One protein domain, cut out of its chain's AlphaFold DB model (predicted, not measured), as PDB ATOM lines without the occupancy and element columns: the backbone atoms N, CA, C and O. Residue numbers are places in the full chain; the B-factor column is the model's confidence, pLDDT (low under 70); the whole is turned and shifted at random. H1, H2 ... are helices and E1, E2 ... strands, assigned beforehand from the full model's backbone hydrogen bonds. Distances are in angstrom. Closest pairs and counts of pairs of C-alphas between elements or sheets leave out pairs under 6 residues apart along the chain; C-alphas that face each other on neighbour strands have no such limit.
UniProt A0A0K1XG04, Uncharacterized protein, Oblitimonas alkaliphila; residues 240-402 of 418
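AT A GLANCE: This is residues 240 to 402 of the 418 residues of an uncharacterized protein of Oblitimonas alkaliphila (UniProt A0A0K1XG04). A small sheet of two antiparallel strands, E1 and E2, sits beneath a row of three long helices, H3, H4 and H5, which fold back on one another with H4 in the middle; H3 and H5 come down to the sheet. Three short helices, H1, H2 and H6, and long loops lie round these parts. The printed part has 163 residues with six named helices and two named strands, in the order H1 E1 H2 E2 H3 H4 H5 H6; it is mostly helix, though under half of the residues are in named elements. It is compact, with a radius of gyration of the C-alphas of 15.5 A, and spans 43 by 32 by 30 A.

HOW THE PARTS SIT: Start at E1, residues 256 to 260, and E2, residues 296 to 301, antiparallel neighbours: N 257 and O 300, 2.8 A apart, are within hydrogen-bond range. The closest C-alphas of E2 and H3, residues 308 to 326, are those of Glu 301 and Glu 309, 5.5 A apart; for E2 and H5, residues 366 to 386, look at Leu 296 and Ala 380, 6.6 A. H4, residues 333 to 350, forms a helical hairpin with H3, opposite ways at a steep tilt of 39 degrees, closest at C-alphas 316 and 343, 6.4 A. H4 and H5 form another, opposite ways at a shallow tilt of 28 degrees, closest at C-alphas 341 and 373, 5.1 A. H3 and H5 are apart. H6, residues 398 to 401, touches H3 at residues 317 to 325 alone, closest at C-alphas 318 and 400, 4.8 A, and touches H2, residues 264 to 267, at C-alphas 265 and 399, 6.5 A. H1, residues 245 to 248, has C-alpha 245 5.5 A from C-alpha 297. In H3, H4 and H5 every O i to N i+4 pair is within hydrogen-bond range; H1, H2 and H6 are too short for one.

IN THESE COORDINATES: Find C-alpha 256 at (127.290, -46.440, -30.472), where E1 begins; E2 runs 16.6 A. H3 runs 26.0 A and H4 25.3 A; H5 runs 30.3 A to C-alpha 386 at (127.215, -28.009, -10.550).

THE WHOLE: The C-alphas farthest apart, those of Leu 275 and Glu 367, are 44.9 A apart. The printed part has no cut; the long links are H2 to E2, H4 to H5 and H5 to H6. Look for pLDDT under 70 at residues 303 to 307 and 352 to 361.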
ATOM      1  N   ARG A 240     136.209 -42.401 -25.447       85.81
ATOM      2  CA  ARG A 240     135.027 -42.332 -24.565       85.81
ATOM      3  C   ARG A 240     134.810 -40.915 -24.015       85.81
ATOM      4  O   ARG A 240     134.799 -40.735 -22.797       85.81
ATOM      5  N   PRO A 241     134.652 -39.867 -24.853       90.31
ATOM      6  CA  PRO A 241     134.428 -38.523 -24.340       90.31
ATOM      7  C   PRO A 241     133.156 -38.494 -23.487       90.31
ATOM      8  O   PRO A 241     132.108 -38.984 -23.905       90.31
ATOM      9  N   ILE A 242     133.237 -37.877 -22.310       91.62
ATOM     10  CA  ILE A 242     132.063 -37.570 -21.492       91.62
ATOM     11  C   ILE A 242     131.632 -36.135 -21.776       91.62
ATOM     12  O   ILE A 242     132.422 -35.197 -21.645       91.62
ATOM     13  N   ASP A 243     130.358 -35.940 -22.099       92.44
ATOM     14  CA  ASP A 243     129.745 -34.614 -22.072       92.44
ATOM     15  C   ASP A 243     128.251 -34.727 -21.742       92.44
ATOM     16  O   ASP A 243     127.704 -35.807 -21.551       92.44
ATOM     17  N   THR A 244     127.567 -33.596 -21.640       92.88
ATOM     18  CA  THR A 244     126.118 -33.561 -21.463       92.88
ATOM     19  C   THR A 244     125.400 -34.185 -22.657       92.88
ATOM     20  O   THR A 244     125.794 -33.960 -23.807       92.88
ATOM     21  N   TYR A 245     124.278 -34.854 -22.403       92.31
ATOM     22  CA  TYR A 245     123.464 -35.496 -23.431       92.31
ATOM     23  C   TYR A 245     123.088 -34.549 -24.582       92.31
ATOM     24  O   TYR A 245     123.154 -34.909 -25.755       92.31
ATOM     25  N   SER A 246     122.754 -33.290 -24.272       91.69
ATOM     26  CA  SER A 246     122.439 -32.273 -25.290       91.69
ATOM     27  C   SER A 246     123.595 -31.937 -26.236       91.69
ATOM     28  O   SER A 246     123.347 -31.561 -27.384       91.69
ATOM     29  N   ARG A 247     124.846 -32.051 -25.776       89.94
ATOM     30  CA  ARG A 247     126.037 -31.853 -26.608       89.94
ATOM     31  C   ARG A 247     126.382 -33.113 -27.380       89.94
ATOM     32  O   ARG A 247     126.521 -33.025 -28.594       89.94
ATOM     33  N   GLN A 248     126.389 -34.269 -26.722       89.81
ATOM     34  CA  GLN A 248     126.659 -35.537 -27.397       89.81
ATOM     35  C   GLN A 248     125.649 -35.845 -28.502       89.81
ATOM     36  O   GLN A 248     126.002 -36.467 -29.498       89.81
ATOM     37  N   LYS A 249     124.396 -35.385 -28.382       87.75
ATOM     38  CA  LYS A 249     123.387 -35.474 -29.452       87.75
ATOM     39  C   LYS A 249     123.802 -34.810 -30.769       87.75
ATOM     40  O   LYS A 249     123.231 -35.136 -31.802       87.75
ATOM     41  N   ARG A 250     124.740 -33.861 -30.730       88.69
ATOM     42  CA  ARG A 250     125.257 -33.144 -31.908       88.69
ATOM     43  C   ARG A 250     126.451 -33.848 -32.548       88.69
ATOM     44  O   ARG A 250     126.868 -33.444 -33.625       88.69
ATOM     45  N   GLU A 251     126.998 -34.851 -31.873       86.75
ATOM     46  CA  GLU A 251     128.124 -35.652 -32.339       86.75
ATOM     47  C   GLU A 251     127.603 -36.989 -32.870       86.75
ATOM     48  O   GLU A 251     126.627 -37.532 -32.343       86.75
ATOM     49  N   HIS A 252     128.215 -37.504 -33.933       83.31
ATOM     50  CA  HIS A 252     127.874 -38.801 -34.508       83.31
ATOM     51  C   HIS A 252     128.922 -39.829 -34.080       83.31
ATOM     52  O   HIS A 252     130.109 -39.626 -34.319       83.31
ATOM     53  N   TYR A 253     128.468 -40.912 -33.449       81.69
ATOM     54  CA  TYR A 253     129.295 -42.051 -33.064       81.69
ATOM     55  C   TYR A 253     128.674 -43.289 -33.708       81.69
ATOM     56  O   TYR A 253     127.631 -43.768 -33.261       81.69
ATOM     57  N   GLU A 254     129.258 -43.737 -34.812       80.00
ATOM     58  CA  GLU A 254     128.775 -44.902 -35.551       80.00
ATOM     59  C   GLU A 254     128.819 -46.159 -34.663       80.00
ATOM     60  O   GLU A 254     129.773 -46.364 -33.913       80.00
ATOM     61  N   GLY A 255     127.752 -46.966 -34.695       78.38
ATOM     62  CA  GLY A 255     127.636 -48.193 -33.892       78.38
ATOM     63  C   GLY A 255     127.502 -47.991 -32.374       78.38
ATOM     64  O   GLY A 255     127.553 -48.967 -31.630       78.38
ATOM     65  N   CYS A 256     127.333 -46.750 -31.901       82.81
ATOM     66  CA  CYS A 256     127.290 -46.440 -30.472       82.81
ATOM     67  C   CYS A 256     125.960 -45.815 -30.026       82.81
ATOM     68  O   CYS A 256     125.375 -44.964 -30.705       82.81
ATOM     69  N   GLN A 257     125.549 -46.144 -28.802       87.00
ATOM     70  CA  GLN A 257     124.555 -45.399 -28.038       87.00
ATOM     71  C   GLN A 257     125.210 -44.459 -27.025       87.00
ATOM     72  O   GLN A 257     126.399 -44.535 -26.737       87.00
ATOM     73  N   ARG A 258     124.421 -43.519 -26.496       90.25
ATOM     74  CA  ARG A 258     124.860 -42.575 -25.460       90.25
ATOM     75  C   ARG A 258     124.312 -43.050 -24.130       90.25
ATOM     76  O   ARG A 258     123.128 -42.840 -23.856       90.25
ATOM     77  N   GLU A 259     125.165 -43.662 -23.324       91.25
ATOM     78  CA  GLU A 259     124.752 -44.172 -22.026       91.25
ATOM     79  C   GLU A 259     124.756 -43.066 -20.984       91.25
ATOM     80  O   GLU A 259     125.670 -42.241 -20.955       91.25
ATOM     81  N   HIS A 260     123.736 -43.037 -20.127       93.31
ATOM     82  CA  HIS A 260     123.720 -42.127 -18.989       93.31
ATOM     83  C   HIS A 260     124.543 -42.732 -17.861       93.31
ATOM     84  O   HIS A 260     124.348 -43.890 -17.522       93.31
ATOM     85  N   ILE A 261     125.406 -41.935 -17.220       94.50
ATOM     86  CA  ILE A 261     126.203 -42.443 -16.088       94.50
ATOM     87  C   ILE A 261     125.279 -42.956 -14.970       94.50
ATOM     88  O   ILE A 261     125.476 -44.048 -14.456       94.50
ATOM     89  N   ILE A 262     124.235 -42.192 -14.635       94.69
ATOM     90  CA  ILE A 262     123.107 -42.676 -13.833       94.69
ATOM     91  C   ILE A 262     121.844 -42.556 -14.690       94.69
ATOM     92  O   ILE A 262     121.562 -41.455 -15.187       94.69
ATOM     93  N   PRO A 263     121.055 -43.635 -14.854       92.69
ATOM     94  CA  PRO A 263     119.850 -43.603 -15.669       92.69
ATOM     95  C   PRO A 263     118.882 -42.506 -15.226       92.69
ATOM     96  O   PRO A 263     118.581 -42.363 -14.041       92.69
ATOM     97  N   HIS A 264     118.324 -41.769 -16.188       92.06
ATOM     98  CA  HIS A 264     117.381 -40.677 -15.915       92.06
ATOM     99  C   HIS A 264     116.178 -41.107 -15.055       92.06
ATOM    100  O   HIS A 264     115.703 -40.332 -14.233       92.06
ATOM    101  N   SER A 265     115.724 -42.358 -15.189       91.00
ATOM    102  CA  SER A 265     114.635 -42.938 -14.387       91.00
ATOM    103  C   SER A 265     114.931 -43.008 -12.884       91.00
ATOM    104  O   SER A 265     114.002 -43.121 -12.090       91.00
ATOM    105  N   CYS A 266     116.196 -42.917 -12.466       93.88
ATOM    106  CA  CYS A 266     116.560 -42.837 -11.050       93.88
ATOM    107  C   CYS A 266     116.218 -41.458 -10.450       93.88
ATOM    108  O   CYS A 266     116.058 -41.333  -9.237       93.88
ATOM    109  N   PHE A 267     116.066 -40.430 -11.291       95.25
ATOM    110  CA  PHE A 267     115.748 -39.056 -10.891       95.25
ATOM    111  C   PHE A 267     114.261 -38.710 -11.021       95.25
ATOM    112  O   PHE A 267     113.888 -37.574 -10.740       95.25
ATOM    113  N   THR A 268     113.406 -39.646 -11.446       93.25
ATOM    114  CA  THR A 268     111.967 -39.405 -11.617       93.25
ATOM    115  C   THR A 268     111.155 -39.886 -10.416       93.25
ATOM    116  O   THR A 268     111.480 -40.901  -9.794       93.25
ATOM    117  N   ASP A 269     110.072 -39.174 -10.094       89.69
ATOM    118  CA  ASP A 269     109.167 -39.516  -8.979       89.69
ATOM    119  C   ASP A 269     108.355 -40.778  -9.242       89.69
ATOM    120  O   ASP A 269     108.001 -41.531  -8.334       89.69
ATOM    121  N   ARG A 270     108.035 -41.017 -10.510       86.75
ATOM    122  CA  ARG A 270     107.215 -42.146 -10.935       86.75
ATOM    123  C   ARG A 270     107.723 -42.740 -12.234       86.75
ATOM    124  O   ARG A 270     108.522 -42.132 -12.946       86.75
ATOM    125  N   SER A 271     107.241 -43.939 -12.536       83.06
ATOM    126  CA  SER A 271     107.418 -44.544 -13.851       83.06
ATOM    127  C   SER A 271     106.638 -43.749 -14.901       83.06
ATOM    128  O   SER A 271     105.596 -43.149 -14.608       83.06
ATOM    129  N   GLN A 272     107.151 -43.766 -16.128       84.19
ATOM    130  CA  GLN A 272     106.458 -43.231 -17.294       84.19
ATOM    131  C   GLN A 272     105.136 -43.980 -17.491       84.19
ATOM    132  O   GLN A 272     105.111 -45.212 -17.481       84.19
ATOM    133  N   GLN A 273     104.037 -43.246 -17.647       84.56
ATOM    134  CA  GLN A 273     102.741 -43.838 -17.971       84.56
ATOM    135  C   GLN A 273     102.654 -44.167 -19.467       84.56
ATOM    136  O   GLN A 273     103.393 -43.620 -20.289       84.56
ATOM    137  N   ALA A 274     101.739 -45.067 -19.841       82.75
ATOM    138  CA  ALA A 274     101.503 -45.389 -21.245       82.75
ATOM    139  C   ALA A 274     101.171 -44.110 -22.037       82.75
ATOM    140  O   ALA A 274     100.328 -43.324 -21.611       82.75
ATOM    141  N   LEU A 275     101.834 -43.919 -23.183       85.50
ATOM    142  CA  LEU A 275     101.688 -42.757 -24.082       85.50
ATOM    143  C   LEU A 275     102.159 -41.402 -23.513       85.50
ATOM    144  O   LEU A 275     102.094 -40.391 -24.212       85.50
ATOM    145  N   GLU A 276     102.675 -41.357 -22.286       87.50
ATOM    146  CA  GLU A 276     103.318 -40.164 -21.739       87.50
ATOM    147  C   GLU A 276     104.712 -39.995 -22.356       87.50
ATOM    148  O   GLU A 276     105.424 -40.975 -22.548       87.50
ATOM    149  N   SER A 277     105.155 -38.770 -22.648       83.06
ATOM    150  CA  SER A 277     106.548 -38.549 -23.054       83.06
ATOM    151  C   SER A 277     107.485 -38.576 -21.843       83.06
ATOM    152  O   SER A 277     107.165 -38.010 -20.801       83.06
ATOM    153  N   ARG A 278     108.696 -39.131 -21.988       79.25
ATOM    154  CA  ARG A 278     109.705 -39.195 -20.906       79.25
ATOM    155  C   ARG A 278     109.954 -37.841 -20.224       79.25
ATOM    156  O   ARG A 278     110.075 -37.774 -19.011       79.25
ATOM    157  N   SER A 279     109.936 -36.756 -20.997       80.62
ATOM    158  CA  SER A 279     110.102 -35.376 -20.518       80.62
ATOM    159  C   SER A 279     108.959 -34.831 -19.649       80.62
ATOM    160  O   SER A 279     109.100 -33.749 -19.085       80.62
ATOM    161  N   LYS A 280     107.811 -35.519 -19.589       85.56
ATOM    162  CA  LYS A 280     106.641 -35.143 -18.776       85.56
ATOM    163  C   LYS A 280     106.599 -35.864 -17.435       85.56
ATOM    164  O   LYS A 280     105.848 -35.440 -16.558       85.56
ATOM    165  N   VAL A 281     107.428 -36.892 -17.263       88.69
ATOM    166  CA  VAL A 281     107.571 -37.575 -15.984       88.69
ATOM    167  C   VAL A 281     108.232 -36.601 -14.999       88.69
ATOM    168  O   VAL A 281     109.321 -36.103 -15.292       88.69
ATOM    169  N   PRO A 282     107.589 -36.289 -13.860       90.69
ATOM    170  CA  PRO A 282     108.144 -35.351 -12.895       90.69
ATOM    171  C   PRO A 282     109.466 -35.871 -12.327       90.69
ATOM    172  O   PRO A 282     109.620 -37.066 -12.043       90.69
ATOM    173  N   LEU A 283     110.425 -34.956 -12.202       94.12
ATOM    174  CA  LEU A 283     111.659 -35.185 -11.464       94.12
ATOM    175  C   LEU A 283     111.375 -35.126  -9.974       94.12
ATOM    176  O   LEU A 283     110.526 -34.347  -9.556       94.12
ATOM    177  N   ARG A 284     112.145 -35.893  -9.205       93.12
ATOM    178  CA  ARG A 284     112.024 -35.915  -7.754       93.12
ATOM    179  C   ARG A 284     112.281 -34.557  -7.128       93.12
ATOM    180  O   ARG A 284     113.134 -33.786  -7.584       93.12
ATOM    181  N   ASP A 285     111.598 -34.318  -6.020       93.56
ATOM    182  CA  ASP A 285     111.870 -33.169  -5.171       93.56
ATOM    183  C   ASP A 285     113.345 -33.165  -4.734       93.56
ATOM    184  O   ASP A 285     113.915 -34.189  -4.352       93.56
ATOM    185  N   GLY A 286     113.990 -31.998  -4.819       92.44
ATOM    186  CA  GLY A 286     115.396 -31.823  -4.432       92.44
ATOM    187  C   GLY A 286     116.435 -32.157  -5.512       92.44
ATOM    188  O   GLY A 286     117.626 -32.005  -5.259       92.44
ATOM    189  N   VAL A 287     116.027 -32.520  -6.735       92.88
ATOM    190  CA  VAL A 287     116.921 -32.824  -7.882       92.88
ATOM    191  C   VAL A 287     117.622 -31.571  -8.471       92.88
ATOM    192  O   VAL A 287     118.273 -31.633  -9.513       92.88
ATOM    193  N   GLY A 288     117.552 -30.418  -7.800       92.25
ATOM    194  CA  GLY A 288     118.251 -29.193  -8.200       92.25
ATOM    195  C   GLY A 288     117.910 -28.742  -9.628       92.25
ATOM    196  O   GLY A 288     116.756 -28.780 -10.051       92.25
ATOM    197  N   ASP A 289     118.927 -28.338 -10.391       92.56
ATOM    198  CA  ASP A 289     118.796 -27.891 -11.783       92.56
ATOM    199  C   ASP A 289     119.006 -29.021 -12.818       92.56
ATOM    200  O   ASP A 289     119.312 -28.753 -13.998       92.56
ATOM    201  N   TYR A 290     118.943 -30.286 -12.395       94.56
ATOM    202  CA  TYR A 290     119.144 -31.424 -13.287       94.56
ATOM    203  C   TYR A 290     118.006 -31.556 -14.306       94.56
ATOM    204  O   TYR A 290     116.832 -31.347 -14.020       94.56
ATOM    205  N   THR A 291     118.374 -31.939 -15.529       92.81
ATOM    206  CA  THR A 291     117.459 -32.376 -16.589       92.81
ATOM    207  C   THR A 291     118.145 -33.471 -17.400       92.81
ATOM    208  O   THR A 291     119.376 -33.534 -17.425       92.81
ATOM    209  N   GLU A 292     117.384 -34.288 -18.136       91.19
ATOM    210  CA  GLU A 292     117.951 -35.311 -19.037       91.19
ATOM    211  C   GLU A 292     118.978 -34.704 -20.013       91.19
ATOM    212  O   GLU A 292     120.060 -35.238 -20.222       91.19
ATOM    213  N   LEU A 293     118.703 -33.510 -20.547       91.75
ATOM    214  CA  LEU A 293     119.602 -32.809 -21.472       91.75
ATOM    215  C   LEU A 293     120.931 -32.360 -20.837       91.75
ATOM    216  O   LEU A 293     121.902 -32.116 -21.565       91.75
ATOM    217  N   ARG A 294     120.969 -32.217 -19.507       92.44
ATOM    218  CA  ARG A 294     122.147 -31.813 -18.724       92.44
ATOM    219  C   ARG A 294     122.848 -32.992 -18.046       92.44
ATOM    220  O   ARG A 294     123.919 -32.776 -17.474       92.44
ATOM    221  N   ALA A 295     122.275 -34.194 -18.112       92.56
ATOM    222  CA  ALA A 295     122.901 -35.417 -17.632       92.56
ATOM    223  C   ALA A 295     124.180 -35.706 -18.427       92.56
ATOM    224  O   ALA A 295     124.222 -35.435 -19.629       92.56
ATOM    225  N   LEU A 296     125.217 -36.223 -17.763       94.62
ATOM    226  CA  LEU A 296     126.409 -36.696 -18.465       94.62
ATOM    227  C   LEU A 296     126.127 -38.031 -19.141       94.62
ATOM    228  O   LEU A 296     125.512 -38.920 -18.548       94.62
ATOM    229  N   THR A 297     126.631 -38.150 -20.361       94.56
ATOM    230  CA  THR A 297     126.631 -39.379 -21.138       94.56
ATOM    231  C   THR A 297     128.001 -39.634 -21.744       94.56
ATOM    232  O   THR A 297     128.813 -38.713 -21.876       94.56
ATOM    233  N   TYR A 298     128.248 -40.882 -22.127       92.38
ATOM    234  CA  TYR A 298     129.409 -41.278 -22.919       92.38
ATOM    235  C   TYR A 298     129.009 -42.313 -23.977       92.38
ATOM    236  O   TYR A 298     128.007 -43.013 -23.788       92.38
ATOM    237  N   PRO A 299     129.727 -42.382 -25.113       89.38
ATOM    238  CA  PRO A 299     129.425 -43.359 -26.145       89.38
ATOM    239  C   PRO A 299     129.780 -44.764 -25.655       89.38
ATOM    240  O   PRO A 299     130.890 -44.986 -25.171       89.38
ATOM    241  N   VAL A 300     128.853 -45.700 -25.821       86.94
ATOM    242  CA  VAL A 300     129.015 -47.139 -25.569       86.94
ATOM    243  C   VAL A 300     128.575 -47.906 -26.804       86.94
ATOM    244  O   VAL A 300     127.689 -47.451 -27.526       86.94
ATOM    245  N   GLU A 301     129.194 -49.047 -27.061       82.81
ATOM    246  CA  GLU A 301     128.834 -49.897 -28.184       82.81
ATOM    247  C   GLU A 301     127.409 -50.450 -28.026       82.81
ATOM    248  O   GLU A 301     127.001 -50.913 -26.956       82.81
ATOM    249  N   ASP A 302     126.658 -50.397 -29.124       76.62
ATOM    250  CA  ASP A 302     125.297 -50.917 -29.232       76.62
ATOM    251  C   ASP A 302     125.113 -51.632 -30.578       76.62
ATOM    252  O   ASP A 302     124.293 -51.256 -31.419       76.62
ATOM    253  N   SER A 303     125.940 -52.649 -30.836       61.06
ATOM    254  CA  SER A 303     125.764 -53.482 -32.025       61.06
ATOM    255  C   SER A 303     124.455 -54.282 -31.918       61.06
ATOM    256  O   SER A 303     124.112 -54.840 -30.875       61.06
ATOM    257  N   GLN A 304     123.683 -54.345 -33.009       48.84
ATOM    258  CA  GLN A 304     122.371 -55.016 -33.022       48.84
ATOM    259  C   GLN A 304     122.454 -56.533 -32.789       48.84
ATOM    260  O   GLN A 304     121.449 -57.160 -32.456       48.84
ATOM    261  N   THR A 305     123.630 -57.133 -32.969       45.00
ATOM    262  CA  THR A 305     123.839 -58.575 -32.837       45.00
ATOM    263  C   THR A 305     124.257 -58.975 -31.426       45.00
ATOM    264  O   THR A 305     123.830 -60.036 -30.975       45.00
ATOM    265  N   GLN A 306     124.984 -58.125 -30.691       50.59
ATOM    266  CA  GLN A 306     125.276 -58.297 -29.265       50.59
ATOM    267  C   GLN A 306     125.638 -56.943 -28.632       50.59
ATOM    268  O   GLN A 306     126.811 -56.702 -28.392       50.59
ATOM    269  N   GLY A 307     124.670 -56.064 -28.344       52.91
ATOM    270  CA  GLY A 307     124.884 -54.778 -27.654       52.91
ATOM    271  C   GLY A 307     125.422 -54.952 -26.229       52.91
ATOM    272  O   GLY A 307     124.718 -54.691 -25.258       52.91
ATOM    273  N   THR A 308     126.638 -55.477 -26.096       71.94
ATOM    274  CA  THR A 308     127.230 -55.992 -24.867       71.94
ATOM    275  C   THR A 308     127.441 -54.860 -23.890       71.94
ATOM    276  O   THR A 308     126.991 -54.995 -22.763       71.94
ATOM    277  N   GLU A 309     128.014 -53.730 -24.305       83.62
ATOM    278  CA  GLU A 309     128.299 -52.617 -23.396       83.62
ATOM    279  C   GLU A 309     127.021 -51.942 -22.880       83.62
ATOM    280  O   GLU A 309     126.797 -51.886 -21.667       83.62
ATOM    281  N   HIS A 310     126.142 -51.477 -23.780       85.38
ATOM    282  CA  HIS A 310     124.881 -50.836 -23.388       85.38
ATOM    283  C   HIS A 310     123.990 -51.775 -22.556       85.38
ATOM    284  O   HIS A 310     123.481 -51.393 -21.495       85.38
ATOM    285  N   ARG A 311     123.837 -53.040 -22.983       83.50
ATOM    286  CA  ARG A 311     123.069 -54.042 -22.231       83.50
ATOM    287  C   ARG A 311     123.720 -54.351 -20.892       83.50
ATOM    288  O   ARG A 311     123.001 -54.450 -19.902       83.50
ATOM    289  N   PHE A 312     125.042 -54.500 -20.835       86.81
ATOM    290  CA  PHE A 312     125.771 -54.760 -19.595       86.81
ATOM    291  C   PHE A 312     125.527 -53.644 -18.582       86.81
ATOM    292  O   PHE A 312     125.157 -53.928 -17.442       86.81
ATOM    293  N   LEU A 313     125.655 -52.382 -18.997       89.75
ATOM    294  CA  LEU A 313     125.409 -51.227 -18.132       89.75
ATOM    295  C   LEU A 313     123.942 -51.149 -17.693       89.75
ATOM    296  O   LEU A 313     123.668 -50.961 -16.508       89.75
ATOM    297  N   THR A 314     122.999 -51.396 -18.605       88.69
ATOM    298  CA  THR A 314     121.562 -51.434 -18.289       88.69
ATOM    299  C   THR A 314     121.233 -52.532 -17.272       88.69
ATOM    300  O   THR A 314     120.550 -52.277 -16.278       88.69
ATOM    301  N   VAL A 315     121.739 -53.752 -17.479       88.81
ATOM    302  CA  VAL A 315     121.557 -54.884 -16.558       88.81
ATOM    303  C   VAL A 315     122.148 -54.560 -15.188       88.81
ATOM    304  O   VAL A 315     121.473 -54.754 -14.178       88.81
ATOM    305  N   ASN A 316     123.364 -54.016 -15.140       91.88
ATOM    306  CA  ASN A 316     124.003 -53.621 -13.888       91.88
ATOM    307  C   ASN A 316     123.200 -52.544 -13.149       91.88
ATOM    308  O   ASN A 316     122.950 -52.695 -11.957       91.88
ATOM    309  N   ALA A 317     122.703 -51.514 -13.839       93.25
ATOM    310  CA  ALA A 317     121.858 -50.494 -13.219       93.25
ATOM    311  C   ALA A 317     120.574 -51.091 -12.609       93.25
ATOM    312  O   ALA A 317     120.166 -50.716 -11.507       93.25
ATOM    313  N   VAL A 318     119.955 -52.069 -13.281       93.00
ATOM    314  CA  VAL A 318     118.802 -52.805 -12.739       93.00
ATOM    315  C   VAL A 318     119.193 -53.625 -11.506       93.00
ATOM    316  O   VAL A 318     118.453 -53.622 -10.521       93.00
ATOM    317  N   LEU A 319     120.342 -54.307 -11.523       94.06
ATOM    318  CA  LEU A 319     120.842 -55.079 -10.381       94.06
ATOM    319  C   LEU A 319     121.148 -54.190  -9.169       94.06
ATOM    320  O   LEU A 319     120.746 -54.535  -8.058       94.06
ATOM    321  N   ILE A 320     121.764 -53.024  -9.379       95.19
ATOM    322  CA  ILE A 320     122.014 -52.021  -8.334       95.19
ATOM    323  C   ILE A 320     120.690 -51.577  -7.698       95.19
ATOM    324  O   ILE A 320     120.526 -51.631  -6.479       95.19
ATOM    325  N   ALA A 321     119.694 -51.214  -8.512       95.25
ATOM    326  CA  ALA A 321     118.385 -50.814  -8.002       95.25
ATOM    327  C   ALA A 321     117.661 -51.954  -7.262       95.25
ATOM    328  O   ALA A 321     116.999 -51.720  -6.248       95.25
ATOM    329  N   ARG A 322     117.782 -53.201  -7.741       95.25
ATOM    330  CA  ARG A 322     117.219 -54.389  -7.077       95.25
ATOM    331  C   ARG A 322     117.885 -54.665  -5.734       95.25
ATOM    332  O   ARG A 322     117.167 -54.999  -4.796       95.25
ATOM    333  N   LYS A 323     119.205 -54.485  -5.627       96.00
ATOM    334  CA  LYS A 323     119.952 -54.599  -4.367       96.00
ATOM    335  C   LYS A 323     119.363 -53.665  -3.309       96.00
ATOM    336  O   LYS A 323     118.874 -54.140  -2.289       96.00
ATOM    337  N   PHE A 324     119.300 -52.362  -3.584       96.81
ATOM    338  CA  PHE A 324     118.767 -51.396  -2.615       96.81
ATOM    339  C   PHE A 324     117.274 -51.603  -2.329       96.81
ATOM    340  O   PHE A 324     116.843 -51.519  -1.178       96.81
ATOM    341  N   LYS A 325     116.476 -51.971  -3.343       95.00
ATOM    342  CA  LYS A 325     115.065 -52.341  -3.145       95.00
ATOM    343  C   LYS A 325     114.914 -53.558  -2.224       95.00
ATOM    344  O   LYS A 325     114.021 -53.552  -1.381       95.00
ATOM    345  N   GLY A 326     115.776 -54.567  -2.360       95.56
ATOM    346  CA  GLY A 326     115.830 -55.735  -1.477       95.56
ATOM    347  C   GLY A 326     116.233 -55.387  -0.042       95.56
ATOM    348  O   GLY A 326     115.721 -55.988   0.896       95.56
ATOM    349  N   GLU A 327     117.066 -54.358   0.137       96.88
ATOM    350  CA  GLU A 327     117.403 -53.763   1.441       96.88
ATOM    351  C   GLU A 327     116.278 -52.870   2.012       96.88
ATOM    352  O   GLU A 327     116.424 -52.306   3.096       96.88
ATOM    353  N   GLY A 328     115.158 -52.706   1.297       96.06
ATOM    354  CA  GLY A 328     114.019 -51.901   1.740       96.06
ATOM    355  C   GLY A 328     114.274 -50.391   1.745       96.06
ATOM    356  O   GLY A 328     113.555 -49.657   2.421       96.06
ATOM    357  N   ARG A 329     115.284 -49.908   1.009       96.56
ATOM    358  CA  ARG A 329     115.689 -48.494   1.011       96.56
ATOM    359  C   ARG A 329     116.038 -47.977  -0.378       96.56
ATOM    360  O   ARG A 329     116.374 -48.727  -1.285       96.56
ATOM    361  N   GLU A 330     116.029 -46.663  -0.529       96.31
ATOM    362  CA  GLU A 330     116.634 -45.991  -1.679       96.31
ATOM    363  C   GLU A 330     118.109 -45.668  -1.387       96.31
ATOM    364  O   GLU A 330     118.501 -45.371  -0.244       96.31
ATOM    365  N   ALA A 331     118.944 -45.743  -2.420       97.06
ATOM    366  CA  ALA A 331     120.333 -45.310  -2.346       97.06
ATOM    367  C   ALA A 331     120.445 -43.798  -2.525       97.06
ATOM    368  O   ALA A 331     119.665 -43.183  -3.250       97.06
ATOM    369  N   THR A 332     121.415 -43.200  -1.845       98.06
ATOM    370  CA  THR A 332     121.832 -41.821  -2.114       98.06
ATOM    371  C   THR A 332     122.494 -41.716  -3.489       98.06
ATOM    372  O   THR A 332     122.961 -42.715  -4.042       98.06
ATOM    373  N   LEU A 333     122.569 -40.506  -4.041       97.62
ATOM    374  CA  LEU A 333     123.323 -40.231  -5.261       97.62
ATOM    375  C   LEU A 333     124.792 -40.666  -5.125       97.62
ATOM    376  O   LEU A 333     125.336 -41.246  -6.061       97.62
ATOM    377  N   LEU A 334     125.415 -40.446  -3.963       97.31
ATOM    378  CA  LEU A 334     126.780 -40.897  -3.691       97.31
ATOM    379  C   LEU A 334     126.910 -42.426  -3.760       97.31
ATOM    380  O   LEU A 334     127.780 -42.925  -4.463       97.31
ATOM    381  N   GLU A 335     126.006 -43.164  -3.111       97.81
ATOM    382  CA  GLU A 335     125.993 -44.635  -3.174       97.81
ATOM    383  C   GLU A 335     125.790 -45.149  -4.609       97.81
ATOM    384  O   GLU A 335     126.408 -46.134  -5.008       97.81
ATOM    385  N   TRP A 336     124.958 -44.475  -5.408       97.31
ATOM    386  CA  TRP A 336     124.796 -44.796  -6.829       97.31
ATOM    387  C   TRP A 336     126.074 -44.560  -7.634       97.31
ATOM    388  O   TRP A 336     126.421 -45.393  -8.466       97.31
ATOM    389  N   LEU A 337     126.777 -43.450  -7.398       97.19
ATOM    390  CA  LEU A 337     128.048 -43.159  -8.063       97.19
ATOM    391  C   LEU A 337     129.107 -44.225  -7.755       97.19
ATOM    392  O   LEU A 337     129.825 -44.631  -8.666       97.19
ATOM    393  N   ASP A 338     129.162 -44.705  -6.512       97.12
ATOM    394  CA  ASP A 338     130.109 -45.742  -6.095       97.12
ATOM    395  C   ASP A 338     129.796 -47.106  -6.744       97.12
ATOM    396  O   ASP A 338     130.706 -47.825  -7.158       97.12
ATOM    397  N   GLU A 339     128.518 -47.479  -6.879       97.00
ATOM    398  CA  GLU A 339     128.140 -48.719  -7.577       97.00
ATOM    399  C   GLU A 339     128.340 -48.617  -9.097       97.00
ATOM    400  O   GLU A 339     128.789 -49.578  -9.724       97.00
ATOM    401  N   ILE A 340     128.073 -47.452  -9.695       93.75
ATOM    402  CA  ILE A 340     128.344 -47.216 -11.118       93.75
ATOM    403  C   ILE A 340     129.843 -47.287 -11.408       93.75
ATOM    404  O   ILE A 340     130.218 -47.909 -12.394       93.75
ATOM    405  N   GLU A 341     130.707 -46.738 -10.549       96.00
ATOM    406  CA  GLU A 341     132.161 -46.886 -10.695       96.00
ATOM    407  C   GLU A 341     132.569 -48.363 -10.768       96.00
ATOM    408  O   GLU A 341     133.306 -48.757 -11.673       96.00
ATOM    409  N   ARG A 342     132.029 -49.210  -9.881       95.31
ATOM    410  CA  ARG A 342     132.289 -50.659  -9.911       95.31
ATOM    411  C   ARG A 342     131.788 -51.310 -11.195       95.31
ATOM    412  O   ARG A 342     132.517 -52.090 -11.801       95.31
ATOM    413  N   SER A 343     130.568 -51.003 -11.630       92.88
ATOM    414  CA  SER A 343     130.025 -51.555 -12.875       92.88
ATOM    415  C   SER A 343     130.811 -51.089 -14.101       92.88
ATOM    416  O   SER A 343     131.075 -51.889 -14.990       92.88
ATOM    417  N   THR A 344     131.244 -49.833 -14.149       92.81
ATOM    418  CA  THR A 344     132.089 -49.301 -15.224       92.81
ATOM    419  C   THR A 344     133.485 -49.928 -15.220       92.81
ATOM    420  O   THR A 344     134.016 -50.217 -16.289       92.81
ATOM    421  N   TYR A 345     134.068 -50.202 -14.051       93.25
ATOM    422  CA  TYR A 345     135.305 -50.981 -13.956       93.25
ATOM    423  C   TYR A 345     135.125 -52.368 -14.584       93.25
ATOM    424  O   TYR A 345     135.881 -52.740 -15.476       93.25
ATOM    425  N   LEU A 346     134.068 -53.091 -14.191       89.81
ATOM    426  CA  LEU A 346     133.772 -54.424 -14.725       89.81
ATOM    427  C   LEU A 346     133.471 -54.412 -16.226       89.81
ATOM    428  O   LEU A 346     133.796 -55.376 -16.913       89.81
ATOM    429  N   LEU A 347     132.855 -53.343 -16.740       87.88
ATOM    430  CA  LEU A 347     132.679 -53.145 -18.176       87.88
ATOM    431  C   LEU A 347     134.044 -53.172 -18.869       87.88
ATOM    432  O   LEU A 347     134.247 -53.983 -19.764       87.88
ATOM    433  N   PHE A 348     134.977 -52.325 -18.434       86.50
ATOM    434  CA  PHE A 348     136.280 -52.198 -19.084       86.50
ATOM    435  C   PHE A 348     137.178 -53.430 -18.907       86.50
ATOM    436  O   PHE A 348     137.975 -53.707 -19.798       86.50
ATOM    437  N   THR A 349     137.060 -54.181 -17.807       85.69
ATOM    438  CA  THR A 349     137.865 -55.402 -17.613       85.69
ATOM    439  C   THR A 349     137.284 -56.635 -18.293       85.69
ATOM    440  O   THR A 349     138.041 -57.518 -18.682       85.69
ATOM    441  N   ASN A 350     135.955 -56.739 -18.396       77.31
ATOM    442  CA  ASN A 350     135.305 -57.996 -18.775       77.31
ATOM    443  C   ASN A 350     134.652 -57.930 -20.152       77.31
ATOM    444  O   ASN A 350     134.601 -58.936 -20.853       77.31
ATOM    445  N   VAL A 351     134.127 -56.775 -20.558       70.31
ATOM    446  CA  VAL A 351     133.538 -56.652 -21.887       70.31
ATOM    447  C   VAL A 351     134.676 -56.385 -22.859       70.31
ATOM    448  O   VAL A 351     135.107 -55.251 -23.048       70.31
ATOM    449  N   LEU A 352     135.172 -57.459 -23.480       59.41
ATOM    450  CA  LEU A 352     135.885 -57.331 -24.741       59.41
ATOM    451  C   LEU A 352     134.900 -56.660 -25.694       59.41
ATOM    452  O   LEU A 352     133.888 -57.261 -26.056       59.41
ATOM    453  N   ALA A 353     135.152 -55.400 -26.042       52.81
ATOM    454  CA  ALA A 353     134.430 -54.733 -27.110       52.81
ATOM    455  C   ALA A 353     134.769 -55.485 -28.404       52.81
ATOM    456  O   ALA A 353     135.721 -55.157 -29.109       52.81
ATOM    457  N   SER A 354     134.064 -56.580 -28.678       47.41
ATOM    458  CA  SER A 354     134.150 -57.336 -29.921       47.41
ATOM    459  C   SER A 354     133.356 -56.584 -30.981       47.41
ATOM    460  O   SER A 354     132.345 -57.070 -31.484       47.41
ATOM    461  N   SER A 355     133.767 -55.354 -31.261       46.38
ATOM    462  CA  SER A 355     133.112 -54.528 -32.255       46.38
ATOM    463  C   SER A 355     133.761 -54.760 -33.611       46.38
ATOM    464  O   SER A 355     134.985 -54.695 -33.726       46.38
ATOM    465  N   GLU A 356     132.957 -54.888 -34.666       47.72
ATOM    466  CA  GLU A 356     133.433 -54.726 -36.050       47.72
ATOM    467  C   GLU A 356     134.011 -53.307 -36.295       47.72
ATOM    468  O   GLU A 356     134.761 -53.086 -37.244       47.72
ATOM    469  N   SER A 357     133.706 -52.343 -35.413       53.53
ATOM    470  CA  SER A 357     134.223 -50.971 -35.435       53.53
ATOM    471  C   SER A 357     135.567 -50.840 -34.702       53.53
ATOM    472  O   SER A 357     135.625 -50.660 -33.489       53.53
ATOM    473  N   ALA A 358     136.678 -50.836 -35.441       56.62
ATOM    474  CA  ALA A 358     138.035 -50.740 -34.880       56.62
ATOM    475  C   ALA A 358     138.283 -49.566 -33.894       56.62
ATOM    476  O   ALA A 358     139.266 -49.585 -33.161       56.62
ATOM    477  N   ALA A 359     137.421 -48.542 -33.849       59.34
ATOM    478  CA  ALA A 359     137.609 -47.348 -33.022       59.34
ATOM    479  C   ALA A 359     137.375 -47.559 -31.510       59.34
ATOM    480  O   ALA A 359     137.869 -46.755 -30.713       59.34
ATOM    481  N   TYR A 360     136.621 -48.590 -31.111       61.72
ATOM    482  CA  TYR A 360     136.235 -48.824 -29.707       61.72
ATOM    483  C   TYR A 360     136.626 -50.210 -29.179       61.72
ATOM    484  O   TYR A 360     136.636 -50.411 -27.963       61.72
ATOM    485  N   SER A 361     136.997 -51.131 -30.074       63.69
ATOM    486  CA  SER A 361     137.535 -52.440 -29.716       63.69
ATOM    487  C   SER A 361     138.930 -52.297 -29.116       63.69
ATOM    488  O   SER A 361     139.895 -51.999 -29.817       63.69
ATOM    489  N   ARG A 362     139.042 -52.490 -27.802       71.38
ATOM    490  CA  ARG A 362     140.328 -52.660 -27.122       71.38
ATOM    491  C   ARG A 362     140.154 -53.445 -25.833       71.38
ATOM    492  O   ARG A 362     139.137 -53.321 -25.154       71.38
ATOM    493  N   SER A 363     141.196 -54.173 -25.465       73.44
ATOM    494  CA  SER A 363     141.353 -54.670 -24.102       73.44
ATOM    495  C   SER A 363     141.878 -53.541 -23.216       73.44
ATOM    496  O   SER A 363     142.715 -52.739 -23.642       73.44
ATOM    497  N   TYR A 364     141.379 -53.461 -21.987       81.25
ATOM    498  CA  TYR A 364     141.918 -52.575 -20.960       81.25
ATOM    499  C   TYR A 364     142.635 -53.425 -19.919       81.25
ATOM    500  O   TYR A 364     142.145 -54.481 -19.521       81.25
ATOM    501  N   THR A 365     143.789 -52.959 -19.455       85.00
ATOM    502  CA  THR A 365     144.383 -53.510 -18.233       85.00
ATOM    503  C   THR A 365     143.494 -53.175 -17.031       85.00
ATOM    504  O   THR A 365     142.716 -52.217 -17.067       85.00
ATOM    505  N   GLU A 366     143.626 -53.926 -15.935       87.56
ATOM    506  CA  GLU A 366     142.890 -53.634 -14.696       87.56
ATOM    507  C   GLU A 366     143.141 -52.198 -14.209       87.56
ATOM    508  O   GLU A 366     142.217 -51.502 -13.791       87.56
ATOM    509  N   GLU A 367     144.381 -51.721 -14.322       87.75
ATOM    510  CA  GLU A 367     144.753 -50.372 -13.901       87.75
ATOM    511  C   GLU A 367     144.105 -49.292 -14.780       87.75
ATOM    512  O   GLU A 367     143.555 -48.316 -14.265       87.75
ATOM    513  N   GLU A 368     144.080 -49.483 -16.101       87.31
ATOM    514  CA  GLU A 368     143.375 -48.575 -17.012       87.31
ATOM    515  C   GLU A 368     141.874 -48.544 -16.729       87.31
ATOM    516  O   GLU A 368     141.293 -47.465 -16.597       87.31
ATOM    517  N   ALA A 369     141.248 -49.715 -16.591       90.06
ATOM    518  CA  ALA A 369     139.830 -49.835 -16.271       90.06
ATOM    519  C   ALA A 369     139.488 -49.103 -14.964       90.06
ATOM    520  O   ALA A 369     138.502 -48.363 -14.895       90.06
ATOM    521  N   ARG A 370     140.340 -49.254 -13.942       91.88
ATOM    522  CA  ARG A 370     140.204 -48.588 -12.642       91.88
ATOM    523  C   ARG A 370     140.282 -47.070 -12.777       91.88
ATOM    524  O   ARG A 370     139.418 -46.363 -12.258       91.88
ATOM    525  N   VAL A 371     141.281 -46.558 -13.497       91.38
ATOM    526  CA  VAL A 371     141.453 -45.112 -13.712       91.38
ATOM    527  C   VAL A 371     140.289 -44.525 -14.512       91.38
ATOM    528  O   VAL A 371     139.786 -43.456 -14.157       91.38
ATOM    529  N   LEU A 372     139.826 -45.207 -15.561       91.62
ATOM    530  CA  LEU A 372     138.711 -44.748 -16.394       91.62
ATOM    531  C   LEU A 372     137.397 -44.696 -15.609       91.62
ATOM    532  O   LEU A 372     136.698 -43.680 -15.663       91.62
ATOM    533  N   ALA A 373     137.090 -45.742 -14.840       93.81
ATOM    534  CA  ALA A 373     135.914 -45.788 -13.978       93.81
ATOM    535  C   ALA A 373     135.923 -44.657 -12.937       93.81
ATOM    536  O   ALA A 373     134.953 -43.900 -12.829       93.81
ATOM    537  N   MET A 374     137.058 -44.460 -12.257       93.00
ATOM    538  CA  MET A 374     137.256 -43.349 -11.322       93.00
ATOM    539  C   MET A 374     137.061 -41.990 -12.014       93.00
ATOM    540  O   MET A 374     136.409 -41.095 -11.466       93.00
ATOM    541  N   CYS A 375     137.593 -41.814 -13.230       92.94
ATOM    542  CA  CYS A 375     137.438 -40.574 -13.991       92.94
ATOM    543  C   CYS A 375     135.965 -40.280 -14.316       92.94
ATOM    544  O   CYS A 375     135.513 -39.147 -14.117       92.94
ATOM    545  N   ILE A 376     135.215 -41.291 -14.773       94.56
ATOM    546  CA  ILE A 376     133.774 -41.202 -15.065       94.56
ATOM    547  C   ILE A 376     132.999 -40.804 -13.808       94.56
ATOM    548  O   ILE A 376     132.233 -39.836 -13.833       94.56
ATOM    549  N   ARG A 377     133.248 -41.491 -12.689       94.88
ATOM    550  CA  ARG A 377     132.594 -41.229 -11.403       94.88
ATOM    551  C   ARG A 377     132.863 -39.813 -10.888       94.88
ATOM    552  O   ARG A 377     131.935 -39.129 -10.455       94.88
ATOM    553  N   GLN A 378     134.104 -39.329 -10.968       92.31
ATOM    554  CA  GLN A 378     134.450 -37.969 -10.532       92.31
ATOM    555  C   GLN A 378     133.843 -36.878 -11.425       92.31
ATOM    556  O   GLN A 378     133.359 -35.868 -10.910       92.31
ATOM    557  N   GLU A 379     133.836 -37.062 -12.751       92.50
ATOM    558  CA  GLU A 379     133.157 -36.126 -13.658       92.50
ATOM    559  C   GLU A 379     131.649 -36.083 -13.394       92.50
ATOM    560  O   GLU A 379     131.060 -34.999 -13.370       92.50
ATOM    561  N   ALA A 380     131.034 -37.239 -13.133       94.38
ATOM    562  CA  ALA A 380     129.630 -37.328 -12.758       94.38
ATOM    563  C   ALA A 380     129.334 -36.573 -11.461       94.38
ATOM    564  O   ALA A 380     128.460 -35.705 -11.467       94.38
ATOM    565  N   GLN A 381     130.093 -36.826 -10.386       94.50
ATOM    566  CA  GLN A 381     129.923 -36.116  -9.115       94.50
ATOM    567  C   GLN A 381     129.987 -34.596  -9.317       94.50
ATOM    568  O   GLN A 381     129.061 -33.882  -8.933       94.50
ATOM    569  N   LEU A 382     131.033 -34.101  -9.988       90.12
ATOM    570  CA  LEU A 382     131.201 -32.665 -10.223       90.12
ATOM    571  C   LEU A 382     130.074 -32.074 -11.066       90.12
ATOM    572  O   LEU A 382     129.687 -30.922 -10.863       90.12
ATOM    573  N   GLN A 383     129.548 -32.822 -12.038       92.19
ATOM    574  CA  GLN A 383     128.386 -32.358 -12.781       92.19
ATOM    575  C   GLN A 383     127.167 -32.245 -11.868       92.19
ATOM    576  O   GLN A 383     126.491 -31.223 -11.927       92.19
ATOM    577  N   TYR A 384     126.882 -33.238 -11.031       94.56
ATOM    578  CA  TYR A 384     125.737 -33.181 -10.123       94.56
ATOM    579  C   TYR A 384     125.851 -32.036  -9.111       94.56
ATOM    580  O   TYR A 384     124.893 -31.284  -8.942       94.56
ATOM    581  N   GLU A 385     127.038 -31.799  -8.556       92.31
ATOM    582  CA  GLU A 385     127.312 -30.640  -7.698       92.31
ATOM    583  C   GLU A 385     127.067 -29.310  -8.435       92.31
ATOM    584  O   GLU A 385     126.425 -28.405  -7.905       92.31
ATOM    585  N   ARG A 386     127.497 -29.190  -9.701       88.62
ATOM    586  CA  ARG A 386     127.215 -28.009 -10.550       88.62
ATOM    587  C   ARG A 386     125.736 -27.827 -10.864       88.62
ATOM    588  O   ARG A 386     125.309 -26.718 -11.184       88.62
ATOM    589  N   LEU A 387     124.983 -28.918 -10.862       92.12
ATOM    590  CA  LEU A 387     123.534 -28.931 -11.018       92.12
ATOM    591  C   LEU A 387     122.817 -28.712  -9.680       92.12
ATOM    592  O   LEU A 387     121.593 -28.737  -9.658       92.12
ATOM    593  N   SER A 388     123.550 -28.463  -8.592       94.25
ATOM    594  CA  SER A 388     123.004 -28.325  -7.240       94.25
ATOM    595  C   SER A 388     122.183 -29.546  -6.805       94.25
ATOM    596  O   SER A 388     121.215 -29.398  -6.065       94.25
ATOM    597  N   VAL A 389     122.541 -30.744  -7.283       95.44
ATOM    598  CA  VAL A 389     121.940 -32.002  -6.826       95.44
ATOM    599  C   VAL A 389     122.682 -32.447  -5.565       95.44
ATOM    600  O   VAL A 389     123.893 -32.678  -5.642       95.44
ATOM    601  N   PRO A 390     122.007 -32.569  -4.409       96.44
ATOM    602  CA  PRO A 390     122.645 -33.036  -3.184       96.44
ATOM    603  C   PRO A 390     123.163 -34.472  -3.341       96.44
ATOM    604  O   PRO A 390     122.461 -35.336  -3.863       96.44
ATOM    605  N   LEU A 391     124.388 -34.749  -2.885       96.56
ATOM    606  CA  LEU A 391     124.974 -36.096  -2.974       96.56
ATOM    607  C   LEU A 391     124.275 -37.115  -2.059       96.56
ATOM    608  O   LEU A 391     124.343 -38.317  -2.306       96.56
ATOM    609  N   ASP A 392     123.579 -36.645  -1.028       97.56
ATOM    610  CA  ASP A 392     122.750 -37.439  -0.120       97.56
ATOM    611  C   ASP A 392     121.303 -37.625  -0.618       97.56
ATOM    612  O   ASP A 392     120.527 -38.353   0.007       97.56
ATOM    613  N   LEU A 393     120.940 -37.034  -1.767       97.56
ATOM    614  CA  LEU A 393     119.619 -37.190  -2.370       97.56
ATOM    615  C   LEU A 393     119.323 -38.665  -2.654       97.56
ATOM    616  O   LEU A 393     120.088 -39.343  -3.339       97.56
ATOM    617  N   LYS A 394     118.178 -39.149  -2.170       97.25
ATOM    618  CA  LYS A 394     117.705 -40.512  -2.414       97.25
ATOM    619  C   LYS A 394     117.153 -40.658  -3.831       97.25
ATOM    620  O   LYS A 394     116.235 -39.936  -4.223       97.25
ATOM    621  N   LEU A 395     117.725 -41.596  -4.582       95.81
ATOM    622  CA  LEU A 395     117.352 -41.897  -5.957       95.81
ATOM    623  C   LEU A 395     116.384 -43.077  -6.026       95.81
ATOM    624  O   LEU A 395     116.458 -44.034  -5.258       95.81
ATOM    625  N   SER A 396     115.489 -43.006  -7.002       93.19
ATOM    626  CA  SER A 396     114.436 -43.983  -7.238       93.19
ATOM    627  C   SER A 396     114.989 -45.352  -7.641       93.19
ATOM    628  O   SER A 396     115.761 -45.468  -8.592       93.19
ATOM    629  N   ASN A 397     114.497 -46.420  -7.005       92.19
ATOM    630  CA  ASN A 397     114.786 -47.802  -7.413       92.19
ATOM    631  C   ASN A 397     113.870 -48.301  -8.548       92.19
ATOM    632  O   ASN A 397     113.780 -49.504  -8.786       92.19
ATOM    633  N   LYS A 398     113.131 -47.424  -9.240       85.69
ATOM    634  CA  LYS A 398     112.090 -47.844 -10.198       85.69
ATOM    635  C   LYS A 398     112.616 -48.652 -11.376       85.69
ATOM    636  O   LYS A 398     111.921 -49.542 -11.857       85.69
ATOM    637  N   ILE A 399     113.864 -48.427 -11.777       89.12
ATOM    638  CA  ILE A 399     114.511 -49.237 -12.813       89.12
ATOM    639  C   ILE A 399     114.605 -50.731 -12.425       89.12
ATOM    640  O   ILE A 399     114.657 -51.580 -13.304       89.12
ATOM    641  N   ALA A 400     114.497 -51.086 -11.136       88.56
ATOM    642  CA  ALA A 400     114.445 -52.479 -10.674       88.56
ATOM    643  C   ALA A 400     113.277 -53.297 -11.267       88.56
ATOM    644  O   ALA A 400     113.353 -54.529 -11.297       88.56
ATOM    645  N   GLU A 401     112.203 -52.623 -11.700       86.12
ATOM    646  CA  GLU A 401     110.991 -53.220 -12.281       86.12
ATOM    647  C   GLU A 401     111.164 -53.587 -13.769       86.12
ATOM    648  O   GLU A 401     110.325 -54.290 -14.328       86.12
ATOM    649  N   VAL A 402     112.258 -53.158 -14.411       83.44
ATOM    650  CA  VAL A 402     112.561 -53.501 -15.806       83.44
ATOM    651  C   VAL A 402     112.857 -54.999 -15.921       83.44
ATOM    652  O   VAL A 402     113.680 -55.554 -15.183       83.44
TER     653      VAL A 402